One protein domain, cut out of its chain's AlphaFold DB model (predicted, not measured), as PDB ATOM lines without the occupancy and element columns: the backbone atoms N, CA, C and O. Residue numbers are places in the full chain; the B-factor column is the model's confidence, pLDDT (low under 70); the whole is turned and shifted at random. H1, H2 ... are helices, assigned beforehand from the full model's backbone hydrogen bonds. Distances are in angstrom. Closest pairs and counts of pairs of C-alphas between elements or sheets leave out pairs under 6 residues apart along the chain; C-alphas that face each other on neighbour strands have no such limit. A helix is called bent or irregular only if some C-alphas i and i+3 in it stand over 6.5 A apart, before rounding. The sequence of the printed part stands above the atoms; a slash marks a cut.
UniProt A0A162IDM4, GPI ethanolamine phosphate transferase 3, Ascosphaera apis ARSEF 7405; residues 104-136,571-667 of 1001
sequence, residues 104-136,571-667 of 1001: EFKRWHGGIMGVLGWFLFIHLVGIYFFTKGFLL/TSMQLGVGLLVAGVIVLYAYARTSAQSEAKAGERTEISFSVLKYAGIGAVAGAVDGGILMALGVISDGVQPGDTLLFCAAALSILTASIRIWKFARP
ATOM      1  N   GLU A 104      23.606  55.181  31.536       80.12
ATOM      2  CA  GLU A 104      24.902  55.680  31.067       80.12
ATOM      3  C   GLU A 104      26.053  54.879  31.681       80.12
ATOM      4  O   GLU A 104      26.904  54.382  30.940       80.12
ATOM      5  N   PHE A 105      26.030  54.645  33.000       80.88
ATOM      6  CA  PHE A 105      27.008  53.795  33.679       80.88
ATOM      7  C   PHE A 105      27.031  52.372  33.105       80.88
ATOM      8  O   PHE A 105      28.100  51.876  32.754       80.88
ATOM      9  N   LYS A 106      25.868  51.722  32.941       83.12
ATOM     10  CA  LYS A 106      25.761  50.375  32.351       83.12
ATOM     11  C   LYS A 106      26.315  50.319  30.929       83.12
ATOM     12  O   LYS A 106      27.012  49.364  30.596       83.12
ATOM     13  N   ARG A 107      26.038  51.325  30.092       82.75
ATOM     14  CA  ARG A 107      26.549  51.384  28.711       82.75
ATOM     15  C   ARG A 107      28.058  51.606  28.683       82.75
ATOM     16  O   ARG A 107      28.752  50.867  27.993       82.75
ATOM     17  N   TRP A 108      28.568  52.566  29.451       80.44
ATOM     18  CA  TRP A 108      30.003  52.831  29.580       80.44
ATOM     19  C   TRP A 108      30.766  51.600  30.087       80.44
ATOM     20  O   TRP A 108      31.712  51.138  29.445       80.44
ATOM     21  N   HIS A 109      30.308  51.019  31.197       82.38
ATOM     22  CA  HIS A 109      30.933  49.855  31.815       82.38
ATOM     23  C   HIS A 109      30.832  48.617  30.913       82.38
ATOM     24  O   HIS A 109      31.828  47.928  30.712       82.38
ATOM     25  N   GLY A 110      29.672  48.376  30.291       86.38
ATOM     26  CA  GLY A 110      29.474  47.294  29.325       86.38
ATOM     27  C   GLY A 110      30.363  47.418  28.083       86.38
ATOM     28  O   GLY A 110      30.897  46.415  27.622       86.38
ATOM     29  N   GLY A 111      30.592  48.637  27.582       87.50
ATOM     30  CA  GLY A 111      31.530  48.890  26.485       87.50
ATOM     31  C   GLY A 111      32.974  48.536  26.852       87.50
ATOM     32  O   GLY A 111      33.646  47.843  26.090       87.50
ATOM     33  N   ILE A 112      33.437  48.944  28.039       86.25
ATOM     34  CA  ILE A 112      34.781  48.602  28.537       86.25
ATOM     35  C   ILE A 112      34.911  47.093  28.774       86.25
ATOM     36  O   ILE A 112      35.871  46.489  28.302       86.25
ATOM     37  N   MET A 113      33.945  46.474  29.458       89.62
ATOM     38  CA  MET A 113      33.942  45.029  29.710       89.62
ATOM     39  C   MET A 113      33.898  44.222  28.408       89.62
ATOM     40  O   MET A 113      34.569  43.200  28.311       89.62
ATOM     41  N   GLY A 114      33.190  44.709  27.385       92.25
ATOM     42  CA  GLY A 114      33.217  44.131  26.044       92.25
ATOM     43  C   GLY A 114      34.604  44.206  25.403       92.25
ATOM     44  O   GLY A 114      35.088  43.194  24.908       92.25
ATOM     45  N   VAL A 115      35.280  45.364  25.444       92.00
ATOM     46  CA  VAL A 115      36.648  45.510  24.901       92.00
ATOM     47  C   VAL A 115      37.642  44.617  25.647       92.00
ATOM     48  O   VAL A 115      38.467  43.965  25.012       92.00
ATOM     49  N   LEU A 116      37.548  44.532  26.977       91.31
ATOM     50  CA  LEU A 116      38.378  43.629  27.783       91.31
ATOM     51  C   LEU A 116      38.085  42.152  27.472       91.31
ATOM     52  O   LEU A 116      39.020  41.367  27.358       91.31
ATOM     53  N   GLY A 117      36.816  41.784  27.271       94.06
ATOM     54  CA  GLY A 117      36.412  40.446  26.834       94.06
ATOM     55  C   GLY A 117      36.911  40.097  25.428       94.06
ATOM     56  O   GLY A 117      37.343  38.972  25.196       94.06
ATOM     57  N   TRP A 118      36.936  41.064  24.508       95.25
ATOM     58  CA  TRP A 118      37.543  40.900  23.185       95.25
ATOM     59  C   TRP A 118      39.064  40.726  23.271       95.25
ATOM     60  O   TRP A 118      39.596  39.808  22.653       95.25
ATOM     61  N   PHE A 119      39.769  41.524  24.081       94.81
ATOM     62  CA  PHE A 119      41.199  41.296  24.316       94.81
ATOM     63  C   PHE A 119      41.459  39.926  24.945       94.81
ATOM     64  O   PHE A 119      42.372  39.241  24.495       94.81
ATOM     65  N   LEU A 120      40.657  39.500  25.926       94.06
ATOM     66  CA  LEU A 120      40.745  38.158  26.503       94.06
ATOM     67  C   LEU A 120      40.568  37.083  25.422       94.06
ATOM     68  O   LEU A 120      41.393  36.183  25.342       94.06
ATOM     69  N   PHE A 121      39.565  37.210  24.550       94.62
ATOM     70  CA  PHE A 121      39.364  36.296  23.423       94.62
ATOM     71  C   PHE A 121      40.576  36.256  22.478       94.62
ATOM     72  O   PHE A 121      41.059  35.176  22.163       94.62
ATOM     73  N   ILE A 122      41.132  37.410  22.088       95.06
ATOM     74  CA  ILE A 122      42.345  37.471  21.253       95.06
ATOM     75  C   ILE A 122      43.541  36.789  21.936       95.06
ATOM     76  O   ILE A 122      44.279  36.061  21.275       95.06
ATOM     77  N   HIS A 123      43.723  36.973  23.249       93.44
ATOM     78  CA  HIS A 123      44.791  36.289  23.983       93.44
ATOM     79  C   HIS A 123      44.527  34.784  24.100       93.44
ATOM     80  O   HIS A 123      45.465  34.014  23.947       93.44
ATOM     81  N   LEU A 124      43.279  34.346  24.297       94.56
ATOM     82  CA  LEU A 124      42.915  32.926  24.301       94.56
ATOM     83  C   LEU A 124      43.174  32.267  22.938       94.56
ATOM     84  O   LEU A 124      43.694  31.160  22.907       94.56
ATOM     85  N   VAL A 125      42.886  32.949  21.823       94.75
ATOM     86  CA  VAL A 125      43.215  32.458  20.472       94.75
ATOM     87  C   VAL A 125      44.732  32.419  20.252       94.75
ATOM     88  O   VAL A 125      45.253  31.425  19.759       94.75
ATOM     89  N   GLY A 126      45.466  33.460  20.656       94.50
ATOM     90  CA  GLY A 126      46.930  33.477  20.564       94.50
ATOM     91  C   GLY A 126      47.604  32.390  21.413       94.50
ATOM     92  O   GLY A 126      48.528  31.730  20.943       94.50
ATOM     93  N   ILE A 127      47.096  32.155  22.630       91.44
ATOM     94  CA  ILE A 127      47.499  31.035  23.492       91.44
ATOM     95  C   ILE A 127      47.156  29.711  22.816       91.44
ATOM     96  O   ILE A 127      48.045  28.883  22.717       91.44
ATOM     97  N   TYR A 128      45.935  29.530  22.297       91.62
ATOM     98  CA  TYR A 128      45.517  28.310  21.600       91.62
ATOM     99  C   TYR A 128      46.482  27.930  20.472       91.62
ATOM    100  O   TYR A 128      46.971  26.806  20.460       91.62
ATOM    101  N   PHE A 129      46.826  28.865  19.577       90.69
ATOM    102  CA  PHE A 129      47.796  28.614  18.504       90.69
ATOM    103  C   PHE A 129      49.194  28.280  19.034       90.69
ATOM    104  O   PHE A 129      49.830  27.348  18.541       90.69
ATOM    105  N   PHE A 130      49.652  28.985  20.073       89.31
ATOM    106  CA  PHE A 130      50.928  28.680  20.714       89.31
ATOM    107  C   PHE A 130      50.934  27.279  21.337       89.31
ATOM    108  O   PHE A 130      51.805  26.475  21.021       89.31
ATOM    109  N   THR A 131      49.937  26.949  22.160       82.81
ATOM    110  CA  THR A 131      49.817  25.639  22.808       82.81
ATOM    111  C   THR A 131      49.557  24.523  21.811       82.81
ATOM    112  O   THR A 131      50.072  23.441  22.016       82.81
ATOM    113  N   LYS A 132      48.835  24.761  20.711       81.38
ATOM    114  CA  LYS A 132      48.630  23.759  19.656       81.38
ATOM    115  C   LYS A 132      49.958  23.377  18.992       81.38
ATOM    116  O   LYS A 132      50.183  22.203  18.727       81.38
ATOM    117  N   GLY A 133      50.828  24.355  18.724       77.88
ATOM    118  CA  GLY A 133      52.136  24.083  18.124       77.88
ATOM    119  C   GLY A 133      53.200  23.590  19.111       77.88
ATOM    120  O   GLY A 133      54.125  22.890  18.709       77.88
ATOM    121  N   PHE A 134      53.055  23.934  20.393       76.94
ATOM    122  CA  PHE A 134      53.984  23.563  21.463       76.94
ATOM    123  C   PHE A 134      53.647  22.217  22.135       76.94
ATOM    124  O   PHE A 134      54.542  21.450  22.472       76.94
ATOM    125  N   LEU A 135      52.360  21.917  22.329       69.00
ATOM    126  CA  LEU A 135      51.856  20.752  23.059       69.00
ATOM    127  C   LEU A 135      51.269  19.718  22.088       69.00
ATOM    128  O   LEU A 135      50.076  19.723  21.783       69.00
ATOM    129  N   LEU A 136      52.120  18.814  21.610       65.00
ATOM    130  CA  LEU A 136      51.719  17.708  20.739       65.00
ATOM    131  C   LEU A 136      50.971  16.631  21.547       65.00
ATOM    132  O   LEU A 136      51.457  16.195  22.591       65.00
ATOM    133  N   THR A 571      55.187  27.015  13.102       83.62
ATOM    134  CA  THR A 571      54.281  27.919  12.379       83.62
ATOM    135  C   THR A 571      53.124  28.326  13.282       83.62
ATOM    136  O   THR A 571      52.953  29.520  13.537       83.62
ATOM    137  N   SER A 572      52.383  27.367  13.851       84.25
ATOM    138  CA  SER A 572      51.313  27.670  14.817       84.25
ATOM    139  C   SER A 572      51.841  28.465  16.019       84.25
ATOM    140  O   SER A 572      51.215  29.448  16.425       84.25
ATOM    141  N   MET A 573      53.037  28.140  16.528       87.06
ATOM    142  CA  MET A 573      53.678  28.913  17.600       87.06
ATOM    143  C   MET A 573      53.938  30.375  17.210       87.06
ATOM    144  O   MET A 573      53.589  31.282  17.970       87.06
ATOM    145  N   GLN A 574      54.507  30.631  16.027       89.12
ATOM    146  CA  GLN A 574      54.772  31.989  15.538       89.12
ATOM    147  C   GLN A 574      53.481  32.782  15.295       89.12
ATOM    148  O   GLN A 574      53.420  33.962  15.648       89.12
ATOM    149  N   LEU A 575      52.434  32.148  14.752       91.19
ATOM    150  CA  LEU A 575      51.118  32.773  14.579       91.19
ATOM    151  C   LEU A 575      50.500  33.154  15.936       91.19
ATOM    152  O   LEU A 575      50.021  34.281  16.099       91.19
ATOM    153  N   GLY A 576      50.580  32.265  16.932       93.50
ATOM    154  CA  GLY A 576      50.120  32.518  18.300       93.50
ATOM    155  C   GLY A 576      50.856  33.678  18.977       93.50
ATOM    156  O   GLY A 576      50.224  34.621  19.460       93.50
ATOM    157  N   VAL A 577      52.194  33.675  18.933       92.69
ATOM    158  CA  VAL A 577      53.033  34.781  19.437       92.69
ATOM    159  C   VAL A 577      52.720  36.092  18.710       92.69
ATOM    160  O   VAL A 577      52.593  37.134  19.355       92.69
ATOM    161  N   GLY A 578      52.528  36.055  17.388       95.06
ATOM    162  CA  GLY A 578      52.149  37.218  16.585       95.06
ATOM    163  C   GLY A 578      50.826  37.844  17.032       95.06
ATOM    164  O   GLY A 578      50.761  39.061  17.234       95.06
ATOM    165  N   LEU A 579      49.792  37.026  17.263       95.44
ATOM    166  CA  LEU A 579      48.500  37.483  17.793       95.44
ATOM    167  C   LEU A 579      48.628  38.075  19.204       95.44
ATOM    168  O   LEU A 579      48.037  39.122  19.474       95.44
ATOM    169  N   LEU A 580      49.421  37.458  20.087       94.38
ATOM    170  CA  LEU A 580      49.653  37.950  21.451       94.38
ATOM    171  C   LEU A 580      50.370  39.308  21.454       94.38
ATOM    172  O   LEU A 580      49.901  40.256  22.087       94.38
ATOM    173  N   VAL A 581      51.464  39.441  20.699       93.06
ATOM    174  CA  VAL A 581      52.219  40.700  20.579       93.06
ATOM    175  C   VAL A 581      51.347  41.803  19.973       93.06
ATOM    176  O   VAL A 581      51.302  42.915  20.505       93.06
ATOM    177  N   ALA A 582      50.595  41.503  18.909       93.88
ATOM    178  CA  ALA A 582      49.670  42.460  18.307       93.88
ATOM    179  C   ALA A 582      48.546  42.863  19.282       93.88
ATOM    180  O   ALA A 582      48.232  44.051  19.404       93.88
ATOM    181  N   GLY A 583      47.997  41.908  20.040       93.75
ATOM    182  CA  GLY A 583      47.016  42.147  21.099       93.75
ATOM    183  C   GLY A 583      47.529  43.110  22.173       93.75
ATOM    184  O   GLY A 583      46.846  44.083  22.495       93.75
ATOM    185  N   VAL A 584      48.755  42.910  22.670       90.25
ATOM    186  CA  VAL A 584      49.395  43.791  23.666       90.25
ATOM    187  C   VAL A 584      49.654  45.197  23.108       90.25
ATOM    188  O   VAL A 584      49.378  46.188  23.790       90.25
ATOM    189  N   ILE A 585      50.124  45.319  21.861       89.69
ATOM    190  CA  ILE A 585      50.341  46.622  21.202       89.69
ATOM    191  C   ILE A 585      49.019  47.393  21.071       89.69
ATOM    192  O   ILE A 585      48.953  48.589  21.379       89.69
ATOM    193  N   VAL A 586      47.946  46.718  20.650       90.50
ATOM    194  CA  VAL A 586      46.624  47.334  20.481       90.50
ATOM    195  C   VAL A 586      45.974  47.657  21.833       90.50
ATOM    196  O   VAL A 586      45.345  48.710  21.961       90.50
ATOM    197  N   LEU A 587      46.202  46.843  22.870       89.75
ATOM    198  CA  LEU A 587      45.796  47.132  24.249       89.75
ATOM    199  C   LEU A 587      46.501  48.377  24.796       89.75
ATOM    200  O   LEU A 587      45.841  49.250  25.361       89.75
ATOM    201  N   TYR A 588      47.811  48.516  24.579       84.50
ATOM    202  CA  TYR A 588      48.553  49.722  24.953       84.50
ATOM    203  C   TYR A 588      48.022  50.966  24.222       84.50
ATOM    204  O   TYR A 588      47.793  52.003  24.849       84.50
ATOM    205  N   ALA A 589      47.755  50.864  22.917       85.25
ATOM    206  CA  ALA A 589      47.178  51.959  22.141       85.25
ATOM    207  C   ALA A 589      45.778  52.362  22.654       85.25
ATOM    208  O   ALA A 589      45.508  53.553  22.820       85.25
ATOM    209  N   TYR A 590      44.918  51.389  22.976       86.81
ATOM    210  CA  TYR A 590      43.595  51.616  23.572       86.81
ATOM    211  C   TYR A 590      43.674  52.225  24.984       86.81
ATOM    212  O   TYR A 590      42.923  53.144  25.317       86.81
ATOM    213  N   ALA A 591      44.614  51.772  25.819       81.38
ATOM    214  CA  ALA A 591      44.852  52.340  27.145       81.38
ATOM    215  C   ALA A 591      45.312  53.808  27.062       81.38
ATOM    216  O   ALA A 591      44.883  54.641  27.859       81.38
ATOM    217  N   ARG A 592      46.138  54.160  26.067       77.50
ATOM    218  CA  ARG A 592      46.589  55.543  25.836       77.50
ATOM    219  C   ARG A 592      45.458  56.456  25.353       77.50
ATOM    220  O   ARG A 592      45.295  57.535  25.921       77.50
ATOM    221  N   THR A 593      44.656  56.036  24.370       77.94
ATOM    222  CA  THR A 593      43.529  56.851  23.869       77.94
ATOM    223  C   THR A 593      42.438  57.026  24.919       77.94
ATOM    224  O   THR A 593      41.953  58.137  25.129       77.94
ATOM    225  N   SER A 594      42.088  55.960  25.644       72.56
ATOM    226  CA  SER A 594      41.125  56.051  26.743       72.56
ATOM    227  C   SER A 594      41.635  56.963  27.862       72.56
ATOM    228  O   SER A 594      40.883  57.841  28.288       72.56
ATOM    229  N   ALA A 595      42.901  56.857  28.290       68.31
ATOM    230  CA  ALA A 595      43.503  57.749  29.290       68.31
ATOM    231  C   ALA A 595      43.434  59.239  28.898       68.31
ATOM    232  O   ALA A 595      43.152  60.077  29.746       68.31
ATOM    233  N   GLN A 596      43.623  59.583  27.622       64.88
ATOM    234  CA  GLN A 596      43.542  60.976  27.154       64.88
ATOM    235  C   GLN A 596      42.094  61.497  27.048       64.88
ATOM    236  O   GLN A 596      41.840  62.673  27.294       64.88
ATOM    237  N   SER A 597      41.129  60.611  26.786       63.66
ATOM    238  CA  SER A 597      39.686  60.904  26.718       63.66
ATOM    239  C   SER A 597      39.017  61.150  28.094       63.66
ATOM    240  O   SER A 597      37.818  61.412  28.183       63.66
ATOM    241  N   GLU A 598      39.774  61.120  29.199       54.44
ATOM    242  CA  GLU A 598      39.259  61.248  30.578       54.44
ATOM    243  C   GLU A 598      38.516  62.569  30.869       54.44
ATOM    244  O   GLU A 598      37.733  62.643  31.813       54.44
ATOM    245  N   ALA A 599      38.683  63.592  30.023       52.69
ATOM    246  CA  ALA A 599      37.963  64.862  30.122       52.69
ATOM    247  C   ALA A 599      36.452  64.775  29.797       52.69
ATOM    248  O   ALA A 599      35.715  65.699  30.150       52.69
ATOM    249  N   LYS A 600      35.970  63.716  29.118       56.78
ATOM    250  CA  LYS A 600      34.549  63.544  28.744       56.78
ATOM    251  C   LYS A 600      34.118  62.069  28.755       56.78
ATOM    252  O   LYS A 600      34.396  61.321  27.823       56.78
ATOM    253  N   ALA A 601      33.332  61.663  29.756       54.72
ATOM    254  CA  ALA A 601      32.867  60.274  29.916       54.72
ATOM    255  C   ALA A 601      32.107  59.694  28.694       54.72
ATOM    256  O   ALA A 601      32.207  58.497  28.410       54.72
ATOM    257  N   GLY A 602      31.394  60.533  27.932       61.06
ATOM    258  CA  GLY A 602      30.711  60.111  26.701       61.06
ATOM    259  C   GLY A 602      31.666  59.619  25.604       61.06
ATOM    260  O   GLY A 602      31.378  58.628  24.936       61.06
ATOM    261  N   GLU A 603      32.839  60.242  25.473       66.00
ATOM    262  CA  GLU A 603      33.810  59.977  24.400       66.00
ATOM    263  C   GLU A 603      34.487  58.603  24.576       66.00
ATOM    264  O   GLU A 603      34.575  57.824  23.625       66.00
ATOM    265  N   ARG A 604      34.820  58.213  25.818       66.81
ATOM    266  CA  ARG A 604      35.284  56.846  26.149       66.81
ATOM    267  C   ARG A 604      34.280  55.760  25.751       66.81
ATOM    268  O   ARG A 604      34.673  54.678  25.307       66.81
ATOM    269  N   THR A 605      32.989  56.038  25.924       71.69
ATOM    270  CA  THR A 605      31.910  55.091  25.606       71.69
ATOM    271  C   THR A 605      31.801  54.889  24.095       71.69
ATOM    272  O   THR A 605      31.724  53.754  23.624       71.69
ATOM    273  N   GLU A 606      31.872  55.982  23.330       78.31
ATOM    274  CA  GLU A 606      31.864  55.956  21.866       78.31
ATOM    275  C   GLU A 606      33.075  55.205  21.292       78.31
ATOM    276  O   GLU A 606      32.901  54.334  20.437       78.31
ATOM    277  N   ILE A 607      34.285  55.460  21.814       83.88
ATOM    278  CA  ILE A 607      35.503  54.734  21.422       83.88
ATOM    279  C   ILE A 607      35.322  53.226  21.643       83.88
ATOM    280  O   ILE A 607      35.565  52.448  20.723       83.88
ATOM    281  N   SER A 608      34.850  52.807  22.821       88.25
ATOM    282  CA  SER A 608      34.751  51.385  23.193       88.25
ATOM    283  C   SER A 608      33.789  50.605  22.286       88.25
ATOM    284  O   SER A 608      34.160  49.575  21.721       88.25
ATOM    285  N   PHE A 609      32.571  51.119  22.069       88.94
ATOM    286  CA  PHE A 609      31.608  50.482  21.157       88.94
ATOM    287  C   PHE A 609      32.033  50.563  19.687       88.94
ATOM    288  O   PHE A 609      31.759  49.638  18.924       88.94
ATOM    289  N   SER A 610      32.719  51.635  19.277       90.00
ATOM    290  CA  SER A 610      33.274  51.751  17.926       90.00
ATOM    291  C   SER A 610      34.348  50.687  17.687       90.00
ATOM    292  O   SER A 610      34.261  49.945  16.710       90.00
ATOM    293  N   VAL A 611      35.303  50.533  18.611       91.56
ATOM    294  CA  VAL A 611      36.337  49.487  18.551       91.56
ATOM    295  C   VAL A 611      35.703  48.100  18.459       91.56
ATOM    296  O   VAL A 611      36.031  47.373  17.528       91.56
ATOM    297  N   LEU A 612      34.731  47.772  19.319       93.69
ATOM    298  CA  LEU A 612      34.017  46.489  19.267       93.69
ATOM    299  C   LEU A 612      33.283  46.255  17.944       93.69
ATOM    300  O   LEU A 612      33.376  45.171  17.371       93.69
ATOM    301  N   LYS A 613      32.582  47.270  17.422       94.50
ATOM    302  CA  LYS A 613      31.882  47.168  16.135       94.50
ATOM    303  C   LYS A 613      32.849  46.833  15.003       94.50
ATOM    304  O   LYS A 613      32.546  45.973  14.181       94.50
ATOM    305  N   TYR A 614      33.991  47.512  14.938       94.56
ATOM    306  CA  TYR A 614      34.962  47.266  13.875       94.56
ATOM    307  C   TYR A 614      35.740  45.968  14.079       94.56
ATOM    308  O   TYR A 614      35.906  45.255  13.100       94.56
ATOM    309  N   ALA A 615      36.088  45.607  15.317       95.00
ATOM    310  CA  ALA A 615      36.644  44.299  15.654       95.00
ATOM    311  C   ALA A 615      35.727  43.149  15.197       95.00
ATOM    312  O   ALA A 615      36.210  42.166  14.637       95.00
ATOM    313  N   GLY A 616      34.406  43.286  15.375       95.31
ATOM    314  CA  GLY A 616      33.415  42.327  14.877       95.31
ATOM    315  C   GLY A 616      33.326  42.282  13.348       95.31
ATOM    316  O   GLY A 616      33.311  41.200  12.769       95.31
ATOM    317  N   ILE A 617      33.340  43.441  12.675       95.75
ATOM    318  CA  ILE A 617      33.389  43.511  11.199       95.75
ATOM    319  C   ILE A 617      34.661  42.834  10.664       95.75
ATOM    320  O   ILE A 617      34.581  42.068   9.708       95.75
ATOM    321  N   GLY A 618      35.816  43.086  11.287       95.25
ATOM    322  CA  GLY A 618      37.082  42.456  10.920       95.25
ATOM    323  C   GLY A 618      37.094  40.951  11.161       95.25
ATOM    324  O   GLY A 618      37.604  40.225  10.319       95.25
ATOM    325  N   ALA A 619      36.483  40.469  12.247       95.25
ATOM    326  CA  ALA A 619      36.351  39.036  12.504       95.25
ATOM    327  C   ALA A 619      35.513  38.329  11.424       95.25
ATOM    328  O   ALA A 619      35.934  37.304  10.896       95.25
ATOM    329  N   VAL A 620      34.362  38.903  11.046       96.25
ATOM    330  CA  VAL A 620      33.500  38.344   9.989       96.25
ATOM    331  C   VAL A 620      34.201  38.372   8.630       96.25
ATOM    332  O   VAL A 620      34.213  37.360   7.937       96.25
ATOM    333  N   ALA A 621      34.817  39.498   8.260       95.50
ATOM    334  CA  ALA A 621      35.568  39.597   7.010       95.50
ATOM    335  C   ALA A 621      36.756  38.618   6.978       95.50
ATOM    336  O   ALA A 621      36.962  37.949   5.975       95.50
ATOM    337  N   GLY A 622      37.471  38.451   8.096       93.38
ATOM    338  CA  GLY A 622      38.634  37.570   8.174       93.38
ATOM    339  C   GLY A 622      38.261  36.093   8.067       93.38
ATOM    340  O   GLY A 622      38.967  35.334   7.414       93.38
ATOM    341  N   ALA A 623      37.119  35.685   8.629       92.62
ATOM    342  CA  ALA A 623      36.590  34.337   8.424       92.62
ATOM    343  C   ALA A 623      36.216  34.078   6.949       92.62
ATOM    344  O   ALA A 623      36.464  32.988   6.435       92.62
ATOM    345  N   VAL A 624      35.663  35.079   6.249       93.75
ATOM    346  CA  VAL A 624      35.366  34.989   4.807       93.75
ATOM    347  C   VAL A 624      36.654  34.909   3.981       93.75
ATOM    348  O   VAL A 624      36.764  34.027   3.134       93.75
ATOM    349  N   ASP A 625      37.643  35.762   4.262       89.50
ATOM    350  CA  ASP A 625      38.949  35.744   3.588       89.50
ATOM    351  C   ASP A 625      39.665  34.395   3.793       89.50
ATOM    352  O   ASP A 625      40.171  33.816   2.833       89.50
ATOM    353  N   GLY A 626      39.638  33.841   5.012       86.88
ATOM    354  CA  GLY A 626      40.155  32.499   5.306       86.88
ATOM    355  C   GLY A 626      39.441  31.400   4.509       86.88
ATOM    356  O   GLY A 626      40.094  30.531   3.934       86.88
ATOM    357  N   GLY A 627      38.110  31.480   4.391       87.19
ATOM    358  CA  GLY A 627      37.317  30.596   3.530       87.19
ATOM    359  C   GLY A 627      37.725  30.657   2.054       87.19
ATOM    360  O   GLY A 627      37.852  29.619   1.403       87.19
ATOM    361  N   ILE A 628      37.989  31.860   1.535       88.56
ATOM    362  CA  ILE A 628      38.443  32.072   0.153       88.56
ATOM    363  C   ILE A 628      39.860  31.518  -0.056       88.56
ATOM    364  O   ILE A 628      40.104  30.853  -1.060       88.56
ATOM    365  N   LEU A 629      40.787  31.737   0.882       85.69
ATOM    366  CA  LEU A 629      42.166  31.232   0.785       85.69
ATOM    367  C   LEU A 629      42.231  29.699   0.710       85.69
ATOM    368  O   LEU A 629      43.021  29.165  -0.070       85.69
ATOM    369  N   MET A 630      41.373  29.003   1.462       83.50
ATOM    370  CA  MET A 630      41.232  27.545   1.367       83.50
ATOM    371  C   MET A 630      40.605  27.120   0.034       83.50
ATOM    372  O   MET A 630      41.132  26.238  -0.634       83.50
ATOM    373  N   ALA A 631      39.526  27.782  -0.403       84.00
ATOM    374  CA  ALA A 631      38.866  27.472  -1.677       84.00
ATOM    375  C   ALA A 631      39.768  27.691  -2.911       84.00
ATOM    376  O   ALA A 631      39.529  27.098  -3.961       84.00
ATOM    377  N   LEU A 632      40.798  28.536  -2.790       85.81
ATOM    378  CA  LEU A 632      41.808  28.786  -3.822       85.81
ATOM    379  C   LEU A 632      43.051  27.880  -3.718       85.81
ATOM    380  O   LEU A 632      43.954  28.024  -4.540       85.81
ATOM    381  N   GLY A 633      43.134  26.982  -2.729       78.06
ATOM    382  CA  GLY A 633      44.290  26.092  -2.537       78.06
ATOM    383  C   GLY A 633      45.599  26.819  -2.195       78.06
ATOM    384  O   GLY A 633      46.681  26.309  -2.472       78.06
ATOM    385  N   VAL A 634      45.519  28.034  -1.634       78.88
ATOM    386  CA  VAL A 634      46.699  28.840  -1.253       78.88
ATOM    387  C   VAL A 634      47.338  28.324   0.041       78.88
ATOM    388  O   VAL A 634      48.525  28.538   0.283       78.88
ATOM    389  N   ILE A 635      46.549  27.648   0.874       72.25
ATOM    390  CA  ILE A 635      46.971  27.021   2.127       72.25
ATOM    391  C   ILE A 635      47.036  25.510   1.896       72.25
ATOM    392  O   ILE A 635      46.155  24.948   1.252       72.25
ATOM    393  N   SER A 636      48.092  24.868   2.398       60.69
ATOM    394  CA  SER A 636      48.325  23.427   2.260       60.69
ATOM    395  C   SER A 636      47.227  22.590   2.916       60.69
ATOM    396  O   SER A 636      46.827  22.908   4.036       60.69
ATOM    397  N   ASP A 637      46.858  21.478   2.270       54.97
ATOM    398  CA  ASP A 637      45.776  20.561   2.673       54.97
ATOM    399  C   ASP A 637      45.755  20.224   4.183       54.97
ATOM    400  O   ASP A 637      44.696  20.263   4.798       54.97
ATOM    401  N   GLY A 638      46.921  20.004   4.807       53.94
ATOM    402  CA  GLY A 638      47.050  19.593   6.216       53.94
ATOM    403  C   GLY A 638      46.791  20.663   7.294       53.94
ATOM    404  O   GLY A 638      47.212  20.479   8.439       53.94
ATOM    405  N   VAL A 639      46.157  21.798   6.974       66.25
ATOM    406  CA  VAL A 639      45.757  22.812   7.970       66.25
ATOM    407  C   VAL A 639      44.259  22.709   8.245       66.25
ATOM    408  O   VAL A 639      43.438  22.985   7.375       66.25
ATOM    409  N   GLN A 640      43.904  22.391   9.495       73.81
ATOM    410  CA  GLN A 640      42.514  22.308   9.961       73.81
ATOM    411  C   GLN A 640      41.696  23.547   9.537       73.81
ATOM    412  O   GLN A 640      42.048  24.667   9.924       73.81
ATOM    413  N   PRO A 641      40.575  23.393   8.799       78.50
ATOM    414  CA  PRO A 641      39.839  24.533   8.244       78.50
ATOM    415  C   PRO A 641      39.362  25.553   9.287       78.50
ATOM    416  O   PRO A 641      39.347  26.759   9.031       78.50
ATOM    417  N   GLY A 642      39.008  25.077  10.486       84.25
ATOM    418  CA  GLY A 642      38.620  25.933  11.609       84.25
ATOM    419  C   GLY A 642      39.737  26.872  12.072       84.25
ATOM    420  O   GLY A 642      39.456  28.021  12.410       84.25
ATOM    421  N   ASP A 643      40.994  26.430  12.011       86.88
ATOM    422  CA  ASP A 643      42.153  27.214  12.445       86.88
ATOM    423  C   ASP A 643      42.454  28.349  11.472       86.88
ATOM    424  O   ASP A 643      42.650  29.488  11.892       86.88
ATOM    425  N   THR A 644      42.410  28.076  10.166       87.31
ATOM    426  CA  THR A 644      42.548  29.111   9.132       87.31
ATOM    427  C   THR A 644      41.502  30.214   9.318       87.31
ATOM    428  O   THR A 644      41.843  31.398   9.363       87.31
ATOM    429  N   LEU A 645      40.229  29.837   9.496       91.31
ATOM    430  CA  LEU A 645      39.146  30.788   9.764       91.31
ATOM    431  C   LEU A 645      39.388  31.584  11.051       91.31
ATOM    432  O   LEU A 645      39.233  32.807  11.052       91.31
ATOM    433  N   LEU A 646      39.772  30.908  12.138       93.00
ATOM    434  CA  LEU A 646      39.983  31.521  13.446       93.00
ATOM    435  C   LEU A 646      41.166  32.500  13.440       93.00
ATOM    436  O   LEU A 646      41.040  33.608  13.969       93.00
ATOM    437  N   PHE A 647      42.284  32.129  12.811       92.75
ATOM    438  CA  PHE A 647      43.453  32.994  12.674       92.75
ATOM    439  C   PHE A 647      43.131  34.236  11.838       92.75
ATOM    440  O   PHE A 647      43.359  35.357  12.299       92.75
ATOM    441  N   CYS A 648      42.556  34.067  10.642       93.38
ATOM    442  CA  CYS A 648      42.223  35.193   9.769       93.38
ATOM    443  C   CYS A 648      41.182  36.123  10.416       93.38
ATOM    444  O   CYS A 648      41.339  37.347  10.368       93.38
ATOM    445  N   ALA A 649      40.174  35.568  11.100       94.94
ATOM    446  CA  ALA A 649      39.217  36.340  11.890       94.94
ATOM    447  C   ALA A 649      39.906  37.140  13.010       94.94
ATOM    448  O   ALA A 649      39.676  38.345  13.129       94.94
ATOM    449  N   ALA A 650      40.779  36.517  13.808       95.38
ATOM    450  CA  ALA A 650      41.505  37.201  14.878       95.38
ATOM    451  C   ALA A 650      42.430  38.304  14.331       95.38
ATOM    452  O   ALA A 650      42.366  39.447  14.789       95.38
ATOM    453  N   ALA A 651      43.229  38.005  13.306       95.19
ATOM    454  CA  ALA A 651      44.165  38.943  12.694       95.19
ATOM    455  C   ALA A 651      43.455  40.173  12.093       95.19
ATOM    456  O   ALA A 651      43.842  41.314  12.373       95.19
ATOM    457  N   LEU A 652      42.375  39.979  11.326       95.69
ATOM    458  CA  LEU A 652      41.639  41.096  10.725       95.69
ATOM    459  C   LEU A 652      40.763  41.842  11.752       95.69
ATOM    460  O   LEU A 652      40.584  43.061  11.643       95.69
ATOM    461  N   SER A 653      40.294  41.168  12.809       96.31
ATOM    462  CA  SER A 653      39.685  41.811  13.984       96.31
ATOM    463  C   SER A 653      40.663  42.783  14.660       96.31
ATOM    464  O   SER A 653      40.335  43.956  14.854       96.31
ATOM    465  N   ILE A 654      41.902  42.348  14.927       95.69
ATOM    466  CA  ILE A 654      42.972  43.196  15.479       95.69
ATOM    467  C   ILE A 654      43.297  44.361  14.534       95.69
ATOM    468  O   ILE A 654      43.393  45.504  14.986       95.69
ATOM    469  N   LEU A 655      43.435  44.114  13.226       95.44
ATOM    470  CA  LEU A 655      43.763  45.158  12.246       95.44
ATOM    471  C   LEU A 655      42.669  46.236  12.155       95.44
ATOM    472  O   LEU A 655      42.951  47.433  12.212       95.44
ATOM    473  N   THR A 656      41.402  45.840  12.051       94.94
ATOM    474  CA  THR A 656      40.279  46.792  11.975       94.94
ATOM    475  C   THR A 656      40.087  47.579  13.275       94.94
ATOM    476  O   THR A 656      39.822  48.787  13.224       94.94
ATOM    477  N   ALA A 657      40.283  46.941  14.432       93.56
ATOM    478  CA  ALA A 657      40.291  47.597  15.736       93.56
ATOM    479  C   ALA A 657      41.453  48.597  15.871       93.56
ATOM    480  O   ALA A 657      41.234  49.744  16.273       93.56
ATOM    481  N   SER A 658      42.671  48.211  15.474       91.38
ATOM    482  CA  SER A 658      43.859  49.070  15.548       91.38
ATOM    483  C   SER A 658      43.730  50.302  14.649       91.38
ATOM    484  O   SER A 658      43.993  51.412  15.107       91.38
ATOM    485  N   ILE A 659      43.191  50.160  13.429       91.25
ATOM    486  CA  ILE A 659      42.867  51.286  12.535       91.25
ATOM    487  C   ILE A 659      41.895  52.269  13.204       91.25
ATOM    488  O   ILE A 659      42.000  53.483  13.006       91.25
ATOM    489  N   ARG A 660      40.934  51.783  14.000       90.31
ATOM    490  CA  ARG A 660      39.966  52.647  14.695       90.31
ATOM    491  C   ARG A 660      40.567  53.338  15.901       90.31
ATOM    492  O   ARG A 660      40.410  54.552  16.011       90.31
ATOM    493  N   ILE A 661      41.311  52.611  16.728       87.88
ATOM    494  CA  ILE A 661      42.086  53.185  17.832       87.88
ATOM    495  C   ILE A 661      43.030  54.262  17.287       87.88
ATOM    496  O   ILE A 661      43.029  55.378  17.795       87.88
ATOM    497  N   TRP A 662      43.741  53.992  16.186       84.06
ATOM    498  CA  TRP A 662      44.637  54.947  15.533       84.06
ATOM    499  C   TRP A 662      43.915  56.192  14.997       84.06
ATOM    500  O   TRP A 662      44.450  57.296  15.076       84.06
ATOM    501  N   LYS A 663      42.685  56.058  14.479       84.00
ATOM    502  CA  LYS A 663      41.875  57.216  14.053       84.00
ATOM    503  C   LYS A 663      41.512  58.137  15.221       84.00
ATOM    504  O   LYS A 663      41.585  59.348  15.039       84.00
ATOM    505  N   PHE A 664      41.201  57.591  16.399       78.88
ATOM    506  CA  PHE A 664      41.013  58.388  17.620       78.88
ATOM    507  C   PHE A 664      42.348  58.915  18.189       78.88
ATOM    508  O   PHE A 664      42.405  60.035  18.684       78.88
ATOM    509  N   ALA A 665      43.440  58.154  18.065       71.38
ATOM    510  CA  ALA A 665      44.769  58.519  18.568       71.38
ATOM    511  C   ALA A 665      45.504  59.591  17.744       71.38
ATOM    512  O   ALA A 665      46.402  60.261  18.261       71.38
ATOM    513  N   ARG A 666      45.157  59.728  16.457       64.81
ATOM    514  CA  ARG A 666      45.877  60.535  15.455       64.81
ATOM    515  C   ARG A 666      46.220  61.981  15.866       64.81
ATOM    516  O   ARG A 666      47.258  62.445  15.403       64.81
ATOM    517  N   PRO A 667      45.430  62.697  16.696       58.31
ATOM    518  CA  PRO A 667      45.782  64.046  17.146       58.31
ATOM    519  C   PRO A 667      46.608  64.103  18.449       58.31
ATOM    520  O   PRO A 667      46.971  65.201  18.862       58.31
TER     521      PRO A 667
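Overview. This is residues 104 to 136 and 571 to 667 of the 1001 residues of the protein "GPI ethanolamine phosphate transferase 3" of Ascosphaera apis ARSEF 7405 (UniProt A0A162IDM4). Four long helices lie along one axis as an up-and-down bundle, each running against the one before it: H1 and H2 form one closely packed pair, H3 and H4 another, and the two pairs pack on each other. A one-residue turn joins H2 to H3 at one end, and a loop of residues 632 to 640 folds the chain back from H3 to H4 at the other. The printed part has 130 residues with four named helices, H1, H2, H3 and H4 in chain order, and no named strand; its class is all helix. It is compact, with a radius of gyration of the C-alphas of 16.0 A, and elongated, spanning 52 by 29 by 28 A.

Along the chain. Find C-alpha 104 at (24.902, 55.680, 31.067); from there H1, residues 104 to 134, runs 44.4 A to C-alpha 134 at (53.984, 23.563, 21.463). After the cut, H2 takes residues 571 to 599 and measures 44.1 A. It is irregular near its end, where C-alphas 596 and 599 are 7.4 A apart. Next look at H3, residues 601 to 631, which is 45.9 A long. H4, residues 641 to 665, runs 35.9 A to C-alpha 665 at (44.769, 58.519, 18.568).

Arrangement. Begin with H1 and H2, which touch at a shallow tilt of 19 degrees, opposite ways; their closest C-alphas, of Gly 126 and Gly 576, are 4.0 A apart. H1 touches H3 with residues 107 to 118 alone, closest at the C-alphas of Trp 108 and Thr 605, 5.0 A; the tilt of 34 degrees, the same way, is only just short of steep. H1 touches H4 with residues 122 to 125 alone, at a steep tilt of 44 degrees, and the closest C-alphas are those of Ile 122 and Ala 650, 6.4 A. H2 and H3 form a hairpin and touch through residues 594 to 598 and 603 to 607 alone, with the C-alphas of Ser 594 and Arg 604 closest at 5.9 A. H2 and H4 touch, running the same way at a shallow tilt of 26 degrees, closest at the C-alphas of Thr 593 and Ala 665, 5.7 A. H3 and H4 are also a hairpin, closest at the C-alphas of Gly 622 and Ala 649, 4.0 A, with a shallow tilt of 33 degrees, only just short of steep. In H1 and H4 every O i to N i+4 pair is within hydrogen-bond range; in H2 it is 23 of 25, in H3 26 of 27.

Size, cuts and confidence. Look for the two C-alphas farthest apart at Ala 599 and Asp 637, 52.7 A. Residues 137 to 570 are not printed, and C-alphas 136 and 571 are 13.4 A apart across this cut. The link from H2 to H3 is tight and that from H3 to H4 is short. The mean pLDDT of the printed part is 84.8; it is under 70 at residues 135 to 136, 595 to 604, 636 to 639 and 666 to 667.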